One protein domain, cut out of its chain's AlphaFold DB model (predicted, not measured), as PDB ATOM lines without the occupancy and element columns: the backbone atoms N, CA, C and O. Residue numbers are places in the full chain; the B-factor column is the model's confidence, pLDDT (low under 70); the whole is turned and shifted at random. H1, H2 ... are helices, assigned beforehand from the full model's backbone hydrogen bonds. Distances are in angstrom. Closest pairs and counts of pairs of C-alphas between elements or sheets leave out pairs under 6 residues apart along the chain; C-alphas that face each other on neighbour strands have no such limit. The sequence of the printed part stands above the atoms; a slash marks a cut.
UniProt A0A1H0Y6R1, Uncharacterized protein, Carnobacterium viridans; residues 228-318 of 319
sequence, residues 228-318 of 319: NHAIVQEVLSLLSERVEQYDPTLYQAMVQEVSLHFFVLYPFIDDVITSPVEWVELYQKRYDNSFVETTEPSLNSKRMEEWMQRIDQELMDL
ATOM      1  N   ASN A 228     -25.266 -36.381   2.106       95.31
ATOM      2  CA  ASN A 228     -23.855 -36.761   2.201       95.31
ATOM      3  C   ASN A 228     -23.048 -35.823   3.106       95.31
ATOM      4  O   ASN A 228     -21.836 -35.991   3.230       95.31
ATOM      5  N   HIS A 229     -23.702 -34.847   3.731       96.75
ATOM      6  CA  HIS A 229     -23.060 -33.916   4.638       96.75
ATOM      7  C   HIS A 229     -22.646 -34.627   5.934       96.75
ATOM      8  O   HIS A 229     -23.458 -35.315   6.553       96.75
ATOM      9  N   ALA A 230     -21.401 -34.427   6.381       96.94
ATOM     10  CA  ALA A 230     -20.833 -35.153   7.522       96.94
ATOM     11  C   ALA A 230     -21.654 -34.965   8.812       96.94
ATOM     12  O   ALA A 230     -22.081 -35.948   9.412       96.94
ATOM     13  N   ILE A 231     -21.964 -33.713   9.175       97.38
ATOM     14  CA  ILE A 231     -22.818 -33.397  10.335       97.38
ATOM     15  C   ILE A 231     -24.192 -34.072  10.237       97.38
ATOM     16  O   ILE A 231     -24.674 -34.619  11.223       97.38
ATOM     17  N   VAL A 232     -24.825 -34.053   9.058       97.31
ATOM     18  CA  VAL A 232     -26.157 -34.644   8.859       97.31
ATOM     19  C   VAL A 232     -26.105 -36.149   9.108       97.31
ATOM     20  O   VAL A 232     -26.931 -36.679   9.848       97.31
ATOM     21  N   GLN A 233     -25.114 -36.835   8.539       97.75
ATOM     22  CA  GLN A 233     -24.935 -38.273   8.737       97.75
ATOM     23  C   GLN A 233     -24.649 -38.621  10.200       97.75
ATOM     24  O   GLN A 233     -25.221 -39.577  10.719       97.75
ATOM     25  N   GLU A 234     -23.812 -37.831  10.872       97.81
ATOM     26  CA  GLU A 234     -23.464 -38.052  12.275       97.81
ATOM     27  C   GLU A 234     -24.668 -37.850  13.204       97.81
ATOM     28  O   GLU A 234     -24.953 -38.713  14.033       97.81
ATOM     29  N   VAL A 235     -25.438 -36.772  13.022       97.00
ATOM     30  CA  VAL A 235     -26.666 -36.522  13.795       97.00
ATOM     31  C   VAL A 235     -27.686 -37.646  13.596       97.00
ATOM     32  O   VAL A 235     -28.256 -38.132  14.573       97.00
ATOM     33  N   LEU A 236     -27.909 -38.094  12.356       96.44
ATOM     34  CA  LEU A 236     -28.846 -39.186  12.080       96.44
ATOM     35  C   LEU A 236     -28.371 -40.521  12.680       96.44
ATOM     36  O   LEU A 236     -29.192 -41.258  13.225       96.44
ATOM     37  N   SER A 237     -27.063 -40.810  12.643       96.94
ATOM     38  CA  SER A 237     -26.483 -41.994  13.299       96.94
ATOM     39  C   SER A 237     -26.705 -41.954  14.810       96.94
ATOM     40  O   SER A 237     -27.197 -42.917  15.390       96.94
ATOM     41  N   LEU A 238     -26.425 -40.813  15.447       95.75
ATOM     42  CA  LEU A 238     -26.613 -40.624  16.886       95.75
ATOM     43  C   LEU A 238     -28.083 -40.766  17.309       95.75
ATOM     44  O   LEU A 238     -28.363 -41.354  18.351       95.75
ATOM     45  N   LEU A 239     -29.028 -40.254  16.514       94.12
ATOM     46  CA  LEU A 239     -30.461 -40.435  16.772       94.12
ATOM     47  C   LEU A 239     -30.884 -41.903  16.656       94.12
ATOM     48  O   LEU A 239     -31.616 -42.393  17.517       94.12
ATOM     49  N   SER A 240     -30.404 -42.607  15.626       94.06
ATOM     50  CA  SER A 240     -30.662 -44.041  15.443       94.06
ATOM     51  C   SER A 240     -30.133 -44.847  16.634       94.06
ATOM     52  O   SER A 240     -30.887 -45.567  17.287       94.06
ATOM     53  N   GLU A 241     -28.869 -44.635  17.010       94.19
ATOM     54  CA  GLU A 241     -28.222 -45.331  18.126       94.19
ATOM     55  C   GLU A 241     -28.925 -45.102  19.471       94.19
ATOM     56  O   GLU A 241     -29.005 -46.020  20.289       94.19
ATOM     57  N   ARG A 242     -29.430 -43.886  19.718       90.94
ATOM     58  CA  ARG A 242     -29.988 -43.496  21.023       90.94
ATOM     59  C   ARG A 242     -31.487 -43.739  21.168       90.94
ATOM     60  O   ARG A 242     -31.942 -43.912  22.296       90.94
ATOM     61  N   VAL A 243     -32.255 -43.696  20.078       89.81
ATOM     62  CA  VAL A 243     -33.727 -43.631  20.147       89.81
ATOM     63  C   VAL A 243     -34.404 -44.771  19.392       89.81
ATOM     64  O   VAL A 243     -35.374 -45.325  19.901       89.81
ATOM     65  N   GLU A 244     -33.895 -45.180  18.226       90.06
ATOM     66  CA  GLU A 244     -34.614 -46.080  17.308       90.06
ATOM     67  C   GLU A 244     -34.981 -47.430  17.934       90.06
ATOM     68  O   GLU A 244     -36.096 -47.915  17.749       90.06
ATOM     69  N   GLN A 245     -34.071 -48.033  18.708       87.69
ATOM     70  CA  GLN A 245     -34.332 -49.326  19.352       87.69
ATOM     71  C   GLN A 245     -35.336 -49.236  20.507       87.69
ATOM     72  O   GLN A 245     -35.983 -50.231  20.831       87.69
ATOM     73  N   TYR A 246     -35.433 -48.073  21.150       87.50
ATOM     74  CA  TYR A 246     -36.268 -47.869  22.329       87.50
ATOM     75  C   TYR A 246     -37.673 -47.392  21.952       87.50
ATOM     76  O   TYR A 246     -38.662 -47.948  22.428       87.50
ATOM     77  N   ASP A 247     -37.760 -46.394  21.071       90.62
ATOM     78  CA  ASP A 247     -39.015 -45.825  20.592       90.62
ATOM     79  C   ASP A 247     -38.917 -45.467  19.095       90.62
ATOM     80  O   ASP A 247     -38.533 -44.351  18.726       90.62
ATOM     81  N   PRO A 248     -39.299 -46.403  18.203       92.44
ATOM     82  CA  PRO A 248     -39.288 -46.174  16.761       92.44
ATOM     83  C   PRO A 248     -40.206 -45.032  16.308       92.44
ATOM     84  O   PRO A 248     -39.939 -44.400  15.287       92.44
ATOM     85  N   THR A 249     -41.295 -44.768  17.039       92.25
ATOM     86  CA  THR A 249     -42.254 -43.710  16.677       92.25
ATOM     87  C   THR A 249     -41.654 -42.345  16.974       92.25
ATOM     88  O   THR A 249     -41.677 -41.456  16.122       92.25
ATOM     89  N   LEU A 250     -41.062 -42.199  18.161       90.94
ATOM     90  CA  LEU A 250     -40.334 -40.994  18.540       90.94
ATOM     91  C   LEU A 250     -39.152 -40.742  17.600       90.94
ATOM     92  O   LEU A 250     -38.981 -39.623  17.123       90.94
ATOM     93  N   TYR A 251     -38.384 -41.781  17.272       93.12
ATOM     94  CA  TYR A 251     -37.287 -41.678  16.312       93.12
ATOM     95  C   TYR A 251     -37.757 -41.124  14.960       93.12
ATOM     96  O   TYR A 251     -37.155 -40.186  14.443       93.12
ATOM     97  N   GLN A 252     -38.864 -41.637  14.408       93.38
ATOM     98  CA  GLN A 252     -39.416 -41.122  13.151       93.38
ATOM     99  C   GLN A 252     -39.803 -39.640  13.243       93.38
ATOM    100  O   GLN A 252     -39.509 -38.886  12.315       93.38
ATOM    101  N   ALA A 253     -40.419 -39.212  14.348       92.19
ATOM    102  CA  ALA A 253     -40.767 -37.809  14.564       92.19
ATOM    103  C   ALA A 253     -39.517 -36.911  14.640       92.19
ATOM    104  O   ALA A 253     -39.435 -35.909  13.928       92.19
ATOM    105  N   MET A 254     -38.504 -37.314  15.418       93.38
ATOM    106  CA  MET A 254     -37.240 -36.579  15.547       93.38
ATOM    107  C   MET A 254     -36.493 -36.488  14.212       93.38
ATOM    108  O   MET A 254     -35.975 -35.428  13.867       93.38
ATOM    109  N   VAL A 255     -36.464 -37.575  13.430       94.38
ATOM    110  CA  VAL A 255     -35.833 -37.588  12.102       94.38
ATOM    111  C   VAL A 255     -36.552 -36.651  11.133       94.38
ATOM    112  O   VAL A 255     -35.888 -35.955  10.365       94.38
ATOM    113  N   GLN A 256     -37.885 -36.596  11.151       93.06
ATOM    114  CA  GLN A 256     -38.635 -35.665  10.300       93.06
ATOM    115  C   GLN A 256     -38.324 -34.207  10.651       93.06
ATOM    116  O   GLN A 256     -38.020 -33.415   9.759       93.06
ATOM    117  N   GLU A 257     -38.348 -33.867  11.938       93.06
ATOM    118  CA  GLU A 257     -38.076 -32.510  12.416       93.06
ATOM    119  C   GLU A 257     -36.634 -32.077  12.116       93.06
ATOM    120  O   GLU A 257     -36.415 -31.037  11.489       93.06
ATOM    121  N   VAL A 258     -35.645 -32.913  12.453       95.00
ATOM    122  CA  VAL A 258     -34.234 -32.593  12.196       95.00
ATOM    123  C   VAL A 258     -33.925 -32.498  10.705       95.00
ATOM    124  O   VAL A 258     -33.134 -31.652  10.290       95.00
ATOM    125  N   SER A 259     -34.598 -33.299   9.874       94.50
ATOM    126  CA  SER A 259     -34.461 -33.207   8.419       94.50
ATOM    127  C   SER A 259     -34.946 -31.857   7.895       94.50
ATOM    128  O   SER A 259     -34.269 -31.256   7.061       94.50
ATOM    129  N   LEU A 260     -36.072 -31.337   8.404       92.69
ATOM    130  CA  LEU A 260     -36.540 -29.989   8.060       92.69
ATOM    131  C   LEU A 260     -35.537 -28.919   8.493       92.69
ATOM    132  O   LEU A 260     -35.249 -28.006   7.720       92.69
ATOM    133  N   HIS A 261     -34.950 -29.054   9.684       94.94
ATOM    134  CA  HIS A 261     -33.905 -28.137  10.145       94.94
ATOM    135  C   HIS A 261     -32.690 -28.151   9.215       94.94
ATOM    136  O   HIS A 261     -32.188 -27.084   8.864       94.94
ATOM    137  N   PHE A 262     -32.253 -29.319   8.737       96.00
ATOM    138  CA  PHE A 262     -31.163 -29.400   7.764       96.00
ATOM    139  C   PHE A 262     -31.492 -28.704   6.445       96.00
ATOM    140  O   PHE A 262     -30.638 -27.987   5.929       96.00
ATOM    141  N   PHE A 263     -32.714 -28.845   5.922       93.62
ATOM    142  CA  PHE A 263     -33.131 -28.106   4.726       93.62
ATOM    143  C   PHE A 263     -33.073 -26.596   4.937       93.62
ATOM    144  O   PHE A 263     -32.610 -25.870   4.066       93.62
ATOM    145  N   VAL A 264     -33.511 -26.111   6.095       93.81
ATOM    146  CA  VAL A 264     -33.499 -24.678   6.406       93.81
ATOM    147  C   VAL A 264     -32.069 -24.142   6.590       93.81
ATOM    148  O   VAL A 264     -31.762 -23.010   6.203       93.81
ATOM    149  N   LEU A 265     -31.182 -24.952   7.169       96.06
ATOM    150  CA  LEU A 265     -29.792 -24.581   7.429       96.06
ATOM    151  C   LEU A 265     -28.891 -24.689   6.201       96.06
ATOM    152  O   LEU A 265     -27.904 -23.959   6.109       96.06
ATOM    153  N   TYR A 266     -29.209 -25.569   5.256       96.69
ATOM    154  CA  TYR A 266     -28.403 -25.764   4.061       96.69
ATOM    155  C   TYR A 266     -28.327 -24.474   3.217       96.69
ATOM    156  O   TYR A 266     -29.345 -23.809   3.004       96.69
ATOM    157  N   PRO A 267     -27.136 -24.080   2.721       96.44
ATOM    158  CA  PRO A 267     -25.862 -24.815   2.700       96.44
ATOM    159  C   PRO A 267     -24.912 -24.551   3.883       96.44
ATOM    160  O   PRO A 267     -23.761 -24.966   3.834       96.44
ATOM    161  N   PHE A 268     -25.353 -23.857   4.931       96.75
ATOM    162  CA  PHE A 268     -24.505 -23.371   6.028       96.75
ATOM    163  C   PHE A 268     -24.685 -24.189   7.314       96.75
ATOM    164  O   PHE A 268     -24.783 -23.635   8.408       96.75
ATOM    165  N   ILE A 269     -24.749 -25.517   7.189       96.44
ATOM    166  CA  ILE A 269     -24.977 -26.415   8.330       96.44
ATOM    167  C   ILE A 269     -23.829 -26.295   9.346       96.44
ATOM    168  O   ILE A 269     -24.094 -26.168  10.541       96.44
ATOM    169  N   ASP A 270     -22.576 -26.248   8.881       94.75
ATOM    170  CA  ASP A 270     -21.384 -26.127   9.737       94.75
ATOM    171  C   ASP A 270     -21.302 -24.793  10.500       94.75
ATOM    172  O   ASP A 270     -20.685 -24.725  11.564       94.75
ATOM    173  N   ASP A 271     -21.940 -23.729   9.994       93.69
ATOM    174  CA  ASP A 271     -21.966 -22.422  10.670       93.69
ATOM    175  C   ASP A 271     -22.829 -22.455  11.943       93.69
ATOM    176  O   ASP A 271     -22.680 -21.604  12.825       93.69
ATOM    177  N   VAL A 272     -23.759 -23.413  12.023       94.56
ATOM    178  CA  VAL A 272     -24.741 -23.524  13.106       94.56
ATOM    179  C   VAL A 272     -24.443 -24.719  13.998       94.56
ATOM    180  O   VAL A 272     -24.346 -24.570  15.218       94.56
ATOM    181  N   ILE A 273     -24.280 -25.901  13.409       95.31
ATOM    182  CA  ILE A 273     -24.122 -27.145  14.155       95.31
ATOM    183  C   ILE A 273     -22.636 -27.393  14.389       95.31
ATOM    184  O   ILE A 273     -21.939 -27.996  13.583       95.31
ATOM    185  N   THR A 274     -22.141 -26.926  15.530       93.44
ATOM    186  CA  THR A 274     -20.719 -27.076  15.889       93.44
ATOM    187  C   THR A 274     -20.407 -28.393  16.603       93.44
ATOM    188  O   THR A 274     -19.250 -28.810  16.636       93.44
ATOM    189  N   SER A 275     -21.424 -29.055  17.167       94.62
ATOM    190  CA  SER A 275     -21.317 -30.366  17.814       94.62
ATOM    191  C   SER A 275     -22.565 -31.205  17.512       94.62
ATOM    192  O   SER A 275     -23.634 -30.916  18.056       94.62
ATOM    193  N   PRO A 276     -22.456 -32.253  16.670       95.00
ATOM    194  CA  PRO A 276     -23.554 -33.185  16.395       95.00
ATOM    195  C   PRO A 276     -24.140 -33.820  17.661       95.00
ATOM    196  O   PRO A 276     -25.352 -33.993  17.768       95.00
ATOM    197  N   VAL A 277     -23.288 -34.111  18.648       93.62
ATOM    198  CA  VAL A 277     -23.694 -34.687  19.936       93.62
ATOM    199  C   VAL A 277     -24.576 -33.726  20.729       93.62
ATOM    200  O   VAL A 277     -25.679 -34.108  21.112       93.62
ATOM    201  N   GLU A 278     -24.131 -32.481  20.931       92.31
ATOM    202  CA  GLU A 278     -24.918 -31.474  21.662       92.31
ATOM    203  C   GLU A 278     -26.222 -31.151  20.911       92.31
ATOM    204  O   GLU A 278     -27.268 -30.968  21.529       92.31
ATOM    205  N   TRP A 279     -26.195 -31.140  19.573       94.69
ATOM    206  CA  TRP A 279     -27.391 -30.934  18.753       94.69
ATOM    207  C   TRP A 279     -28.450 -32.019  18.988       94.69
ATOM    208  O   TRP A 279     -29.623 -31.707  19.178       94.69
ATOM    209  N   VAL A 280     -28.045 -33.293  19.037       93.44
ATOM    210  CA  VAL A 280     -28.950 -34.410  19.350       93.44
ATOM    211  C   VAL A 280     -29.484 -34.327  20.779       93.44
ATOM    212  O   VAL A 280     -30.666 -34.584  20.997       93.44
ATOM    213  N   GLU A 281     -28.659 -33.930  21.746       91.19
ATOM    214  CA  GLU A 281     -29.087 -33.751  23.140       91.19
ATOM    215  C   GLU A 281     -30.183 -32.684  23.282       91.19
ATOM    216  O   GLU A 281     -31.147 -32.893  24.019       91.19
ATOM    217  N   LEU A 282     -30.101 -31.584  22.522       90.94
ATOM    218  CA  LEU A 282     -31.152 -30.560  22.476       90.94
ATOM    219  C   LEU A 282     -32.487 -31.122  21.960       90.94
ATOM    220  O   LEU A 282     -33.544 -30.821  22.519       90.94
ATOM    221  N   TYR A 283     -32.447 -31.983  20.940       90.12
ATOM    222  CA  TYR A 283     -33.636 -32.696  20.471       90.12
ATOM    223  C   TYR A 283     -34.180 -33.656  21.532       90.12
ATOM    224  O   TYR A 283     -35.380 -33.663  21.793       90.12
ATOM    225  N   GLN A 284     -33.323 -34.444  22.184       87.19
ATOM    226  CA  GLN A 284     -33.753 -35.371  23.236       87.19
ATOM    227  C   GLN A 284     -34.430 -34.626  24.395       87.19
ATOM    228  O   GLN A 284     -35.510 -35.021  24.819       87.19
ATOM    229  N   LYS A 285     -33.871 -33.491  24.826       87.69
ATOM    230  CA  LYS A 285     -34.452 -32.606  25.848       87.69
ATOM    231  C   LYS A 285     -35.828 -32.052  25.467       87.69
ATOM    232  O   LYS A 285     -36.671 -31.863  26.339       87.69
ATOM    233  N   ARG A 286     -36.070 -31.785  24.178       85.62
ATOM    234  CA  ARG A 286     -37.363 -31.284  23.673       85.62
ATOM    235  C   ARG A 286     -38.482 -32.323  23.813       85.62
ATOM    236  O   ARG A 286     -39.618 -31.949  24.098       85.62
ATOM    237  N   TYR A 287     -38.165 -33.603  23.623       84.38
ATOM    238  CA  TYR A 287     -39.135 -34.703  23.676       84.38
ATOM    239  C   TYR A 287     -39.204 -35.405  25.038       84.38
ATOM    240  O   TYR A 287     -40.252 -35.946  25.392       84.38
ATOM    241  N   ASP A 288     -38.123 -35.374  25.816       78.19
ATOM    242  CA  ASP A 288     -38.031 -35.980  27.139       78.19
ATOM    243  C   ASP A 288     -37.631 -34.937  28.194       78.19
ATOM    244  O   ASP A 288     -36.459 -34.615  28.390       78.19
ATOM    245  N   ASN A 289     -38.627 -34.464  28.947       64.38
ATOM    246  CA  ASN A 289     -38.433 -33.539  30.069       64.38
ATOM    247  C   ASN A 289     -37.576 -34.118  31.214       64.38
ATOM    248  O   ASN A 289     -37.201 -33.372  32.120       64.38
ATOM    249  N   SER A 290     -37.319 -35.430  31.228       62.50
ATOM    250  CA  SER A 290     -36.462 -36.098  32.213       62.50
ATOM    251  C   SER A 290     -35.023 -36.304  31.735       62.50
ATOM    252  O   SER A 290     -34.182 -36.741  32.526       62.50
ATOM    253  N   PHE A 291     -34.721 -35.950  30.482       69.19
ATOM    254  CA  PHE A 291     -33.377 -36.037  29.932       69.19
ATOM    255  C   PHE A 291     -32.427 -35.079  30.663       69.19
ATOM    256  O   PHE A 291     -32.673 -33.874  30.763       69.19
ATOM    257  N   VAL A 292     -31.322 -35.623  31.175       63.59
ATOM    258  CA  VAL A 292     -30.238 -34.858  31.798       63.59
ATOM    259  C   VAL A 292     -29.082 -34.820  30.812       63.59
ATOM    260  O   VAL A 292     -28.574 -35.870  30.426       63.59
ATOM    261  N   GLU A 293     -28.675 -33.613  30.415       62.59
ATOM    262  CA  GLU A 293     -27.542 -33.397  29.512       62.59
ATOM    263  C   GLU A 293     -26.291 -34.113  30.048       62.59
ATOM    264  O   GLU A 293     -25.959 -34.042  31.235       62.59
ATOM    265  N   THR A 294     -25.591 -34.828  29.166       59.91
ATOM    266  CA  THR A 294     -24.403 -35.617  29.521       59.91
ATOM    267  C   THR A 294     -23.195 -34.745  29.885       59.91
ATOM    268  O   THR A 294     -22.229 -35.234  30.475       59.91
ATOM    269  N   THR A 295     -23.266 -33.447  29.587       60.09
ATOM    270  CA  THR A 295     -22.243 -32.422  29.832       60.09
ATOM    271  C   THR A 295     -22.894 -31.102  30.248       60.09
ATOM    272  O   THR A 295     -24.024 -30.830  29.859       60.09
ATOM    273  N   GLU A 296     -22.202 -30.264  31.037       60.81
ATOM    274  CA  GLU A 296     -22.702 -28.910  31.336       60.81
ATOM    275  C   GLU A 296     -22.920 -28.118  30.032       60.81
ATOM    276  O   GLU A 296     -22.047 -28.160  29.159       60.81
ATOM    277  N   PRO A 297     -24.029 -27.362  29.898       63.28
ATOM    278  CA  PRO A 297     -24.359 -26.671  28.660       63.28
ATOM    279  C   PRO A 297     -23.272 -25.663  28.294       63.28
ATOM    280  O   PRO A 297     -23.094 -24.624  28.944       63.28
ATOM    281  N   SER A 298     -22.550 -25.975  27.220       74.44
ATOM    282  CA  SER A 298     -21.507 -25.118  26.677       74.44
ATOM    283  C   SER A 298     -22.106 -23.815  26.117       74.44
ATOM    284  O   SER A 298     -23.295 -23.713  25.801       74.44
ATOM    285  N   LEU A 299     -21.273 -22.779  25.961       73.12
ATOM    286  CA  LEU A 299     -21.668 -21.551  25.251       73.12
ATOM    287  C   LEU A 299     -22.136 -21.840  23.811       73.12
ATOM    288  O   LEU A 299     -22.951 -21.090  23.278       73.12
ATOM    289  N   ASN A 300     -21.638 -22.920  23.202       79.75
ATOM    290  CA  ASN A 300     -22.032 -23.355  21.866       79.75
ATOM    291  C   ASN A 300     -23.411 -24.028  21.880       79.75
ATOM    292  O   ASN A 300     -24.233 -23.702  21.027       79.75
ATOM    293  N   SER A 301     -23.699 -24.866  22.880       83.94
ATOM    294  CA  SER A 301     -25.012 -25.502  23.060       83.94
ATOM    295  C   SER A 301     -26.144 -24.471  23.171       83.94
ATOM    296  O   SER A 301     -27.131 -24.553  22.442       83.94
ATOM    297  N   LYS A 302     -25.955 -23.397  23.953       86.94
ATOM    298  CA  LYS A 302     -26.944 -22.300  24.042       86.94
ATOM    299  C   LYS A 302     -27.193 -21.599  22.706       86.94
ATOM    300  O   LYS A 302     -28.331 -21.297  22.368       86.94
ATOM    301  N   ARG A 303     -26.133 -21.350  21.929       90.25
ATOM    302  CA  ARG A 303     -26.253 -20.750  20.589       90.25
ATOM    303  C   ARG A 303     -26.988 -21.670  19.619       90.25
ATOM    304  O   ARG A 303     -27.776 -21.194  18.810       90.25
ATOM    305  N   MET A 304     -26.732 -22.973  19.688       93.12
ATOM    306  CA  MET A 304     -27.446 -23.970  18.891       93.12
ATOM    307  C   MET A 304     -28.936 -24.026  19.259       93.12
ATOM    308  O   MET A 304     -29.777 -24.065  18.366       93.12
ATOM    309  N   GLU A 305     -29.277 -23.929  20.545       91.81
ATOM    310  CA  GLU A 305     -30.669 -23.850  21.009       91.81
ATOM    311  C   GLU A 305     -31.385 -22.584  20.494       91.81
ATOM    312  O   GLU A 305     -32.517 -22.665  20.013       91.81
ATOM    313  N   GLU A 306     -30.716 -21.423  20.500       92.69
ATOM    314  CA  GLU A 306     -31.228 -20.185  19.882       92.69
ATOM    315  C   GLU A 306     -31.472 -20.357  18.371       92.69
ATOM    316  O   GLU A 306     -32.479 -19.883  17.836       92.69
ATOM    317  N   TRP A 307     -30.577 -21.064  17.674       93.50
ATOM    318  CA  TRP A 307     -30.756 -21.386  16.261       93.50
ATOM    319  C   TRP A 307     -31.942 -22.317  16.012       93.50
ATOM    320  O   TRP A 307     -32.698 -22.050  15.082       93.50
ATOM    321  N   MET A 308     -32.161 -23.345  16.838       93.06
ATOM    322  CA  MET A 308     -33.350 -24.201  16.726       93.06
ATOM    323  C   MET A 308     -34.638 -23.380  16.821       93.06
ATOM    324  O   MET A 308     -35.501 -23.500  15.959       93.06
ATOM    325  N   GLN A 309     -34.738 -22.484  17.808       91.75
ATOM    326  CA  GLN A 309     -35.908 -21.611  17.963       91.75
ATOM    327  C   GLN A 309     -36.120 -20.709  16.741       91.75
ATOM    328  O   GLN A 309     -37.250 -20.477  16.310       91.75
ATOM    329  N   ARG A 310     -35.028 -20.204  16.160       91.81
ATOM    330  CA  ARG A 310     -35.078 -19.395  14.942       91.81
ATOM    331  C   ARG A 310     -35.563 -20.199  13.735       91.81
ATOM    332  O   ARG A 310     -36.365 -19.682  12.963       91.81
ATOM    333  N   ILE A 311     -35.083 -21.431  13.573       92.38
ATOM    334  CA  ILE A 311     -35.523 -22.343  12.510       92.38
ATOM    335  C   ILE A 311     -37.013 -22.646  12.670       92.38
ATOM    336  O   ILE A 311     -37.756 -22.543  11.699       92.38
ATOM    337  N   ASP A 312     -37.463 -22.947  13.889       90.94
ATOM    338  CA  ASP A 312     -38.868 -23.250  14.166       90.94
ATOM    339  C   ASP A 312     -39.784 -22.072  13.807       90.94
ATOM    340  O   ASP A 312     -40.846 -22.275  13.223       90.94
ATOM    341  N   GLN A 313     -39.361 -20.834  14.082       88.62
ATOM    342  CA  GLN A 313     -40.113 -19.644  13.678       88.62
ATOM    343  C   GLN A 313     -40.224 -19.519  12.151       88.62
ATOM    344  O   GLN A 313     -41.301 -19.230  11.636       88.62
ATOM    345  N   GLU A 314     -39.135 -19.765  11.422       86.81
ATOM    346  CA  GLU A 314     -39.129 -19.724   9.951       86.81
ATOM    347  C   GLU A 314     -39.987 -20.849   9.347       86.81
ATOM    348  O   GLU A 314     -40.575 -20.672   8.280       86.81
ATOM    349  N   LEU A 315     -40.095 -21.995  10.030       87.44
ATOM    350  CA  LEU A 315     -40.986 -23.093   9.651       87.44
ATOM    351  C   LEU A 315     -42.460 -22.790   9.962       87.44
ATOM    352  O   LEU A 315     -43.326 -23.191   9.190       87.44
ATOM    353  N   MET A 316     -42.771 -22.079  11.051       84.56
ATOM    354  CA  MET A 316     -44.148 -21.659  11.351       84.56
ATOM    355  C   MET A 316     -44.694 -20.680  10.310       84.56
ATOM    356  O   MET A 316     -45.872 -20.751   9.972       84.56
ATOM    357  N   ASP A 317     -43.836 -19.823   9.755       76.75
ATOM    358  CA  ASP A 317     -44.205 -18.863   8.710       76.75
ATOM    359  C   ASP A 317     -44.538 -19.544   7.353       76.75
ATOM    360  O   ASP A 317     -44.932 -18.868   6.399       76.75
ATOM    361  N   LEU A 318     -44.393 -20.876   7.248       73.12
ATOM    362  CA  LEU A 318     -44.752 -21.678   6.067       73.12
ATOM    363  C   LEU A 318     -46.237 -22.067   5.981       73.12
ATOM    364  O   LEU A 318     -46.670 -22.473   4.897       73.12
TER     365      LEU A 318
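AT A GLANCE: This is residues 228 to 318 of the 319 residues of an uncharacterized protein of Carnobacterium viridans (UniProt A0A1H0Y6R1). Two helices side by side, H1 and H2, make a hairpin that serves as a base; H4 lies over it and packs on H1, while H5 crosses the last part of H2 nearly at a right angle and also packs on H4. The short H3 sits near the corner between the hairpin and H5, and the long link from H4 to H5 loops past the side of H4 away from the hairpin. The printed part has 91 residues with five named helices, in the order H1 to H5, and no named strand; the class is all helix, and the helix packing is mostly crossed. It is compact and rounded, with a radius of gyration of the C-alphas of 12.6 A and spans of 31 by 27 by 26 A.

HOW THE PARTS SIT: Begin with H2, residues 248 to 265. H1, residues 230 to 244, touches H2 at a shallow tilt of 18 degrees, opposite ways, and the two form a helical hairpin; their closest C-alphas, those of Glu 244 and Tyr 251, are 5.2 A apart. Next look at H5, residues 299 to 316: its residues 308 to 311 alone touch residues 261 to 265 of H2, about perpendicular at 89 degrees, the closest C-alphas being those of His 261 and Ile 311, 6.5 A apart. H4, residues 276 to 287, touches H1 with residues 276 to 280 alone, at a steep tilt of 42 degrees, the same way; the closest C-alphas, Val 235 and Pro 276, are 5.3 A apart. H4 also touches H5, Glu 278 to Ser 301 at 6.1 A between closest C-alphas, at a steep tilt of 57 degrees. H3, residues 269 to 272, is close to H5 but not clearly touching, with the closest C-alphas, Val 272 and Met 304, 6.4 A apart. H1 and H5 are apart. In H1, H2, H4 and H5 every O i to N i+4 pair is within hydrogen-bond range; H3 is too short for such a pair.

IN THESE COORDINATES: Find C-alpha 248 at (-39.288, -46.174, 16.761); from there H2 runs 25.4 A. H1 starts at C-alpha 230, (-20.833, -35.153, 7.522), and covers 20.1 A. H3 spans 5.6 A and H4 17.3 A. H5 runs 26.4 A to C-alpha 316 at (-44.148, -21.659, 11.351).

THE WHOLE: The C-alphas farthest apart, Thr 295 and Leu 318, are 34.5 A apart. The printed part has no cut. The link from H4 to H5, 11 residues, is long; the other three are tight. Look there for low confidence: residues 289 to 297 are under 70, while the mean pLDDT of the printed part is 88.7.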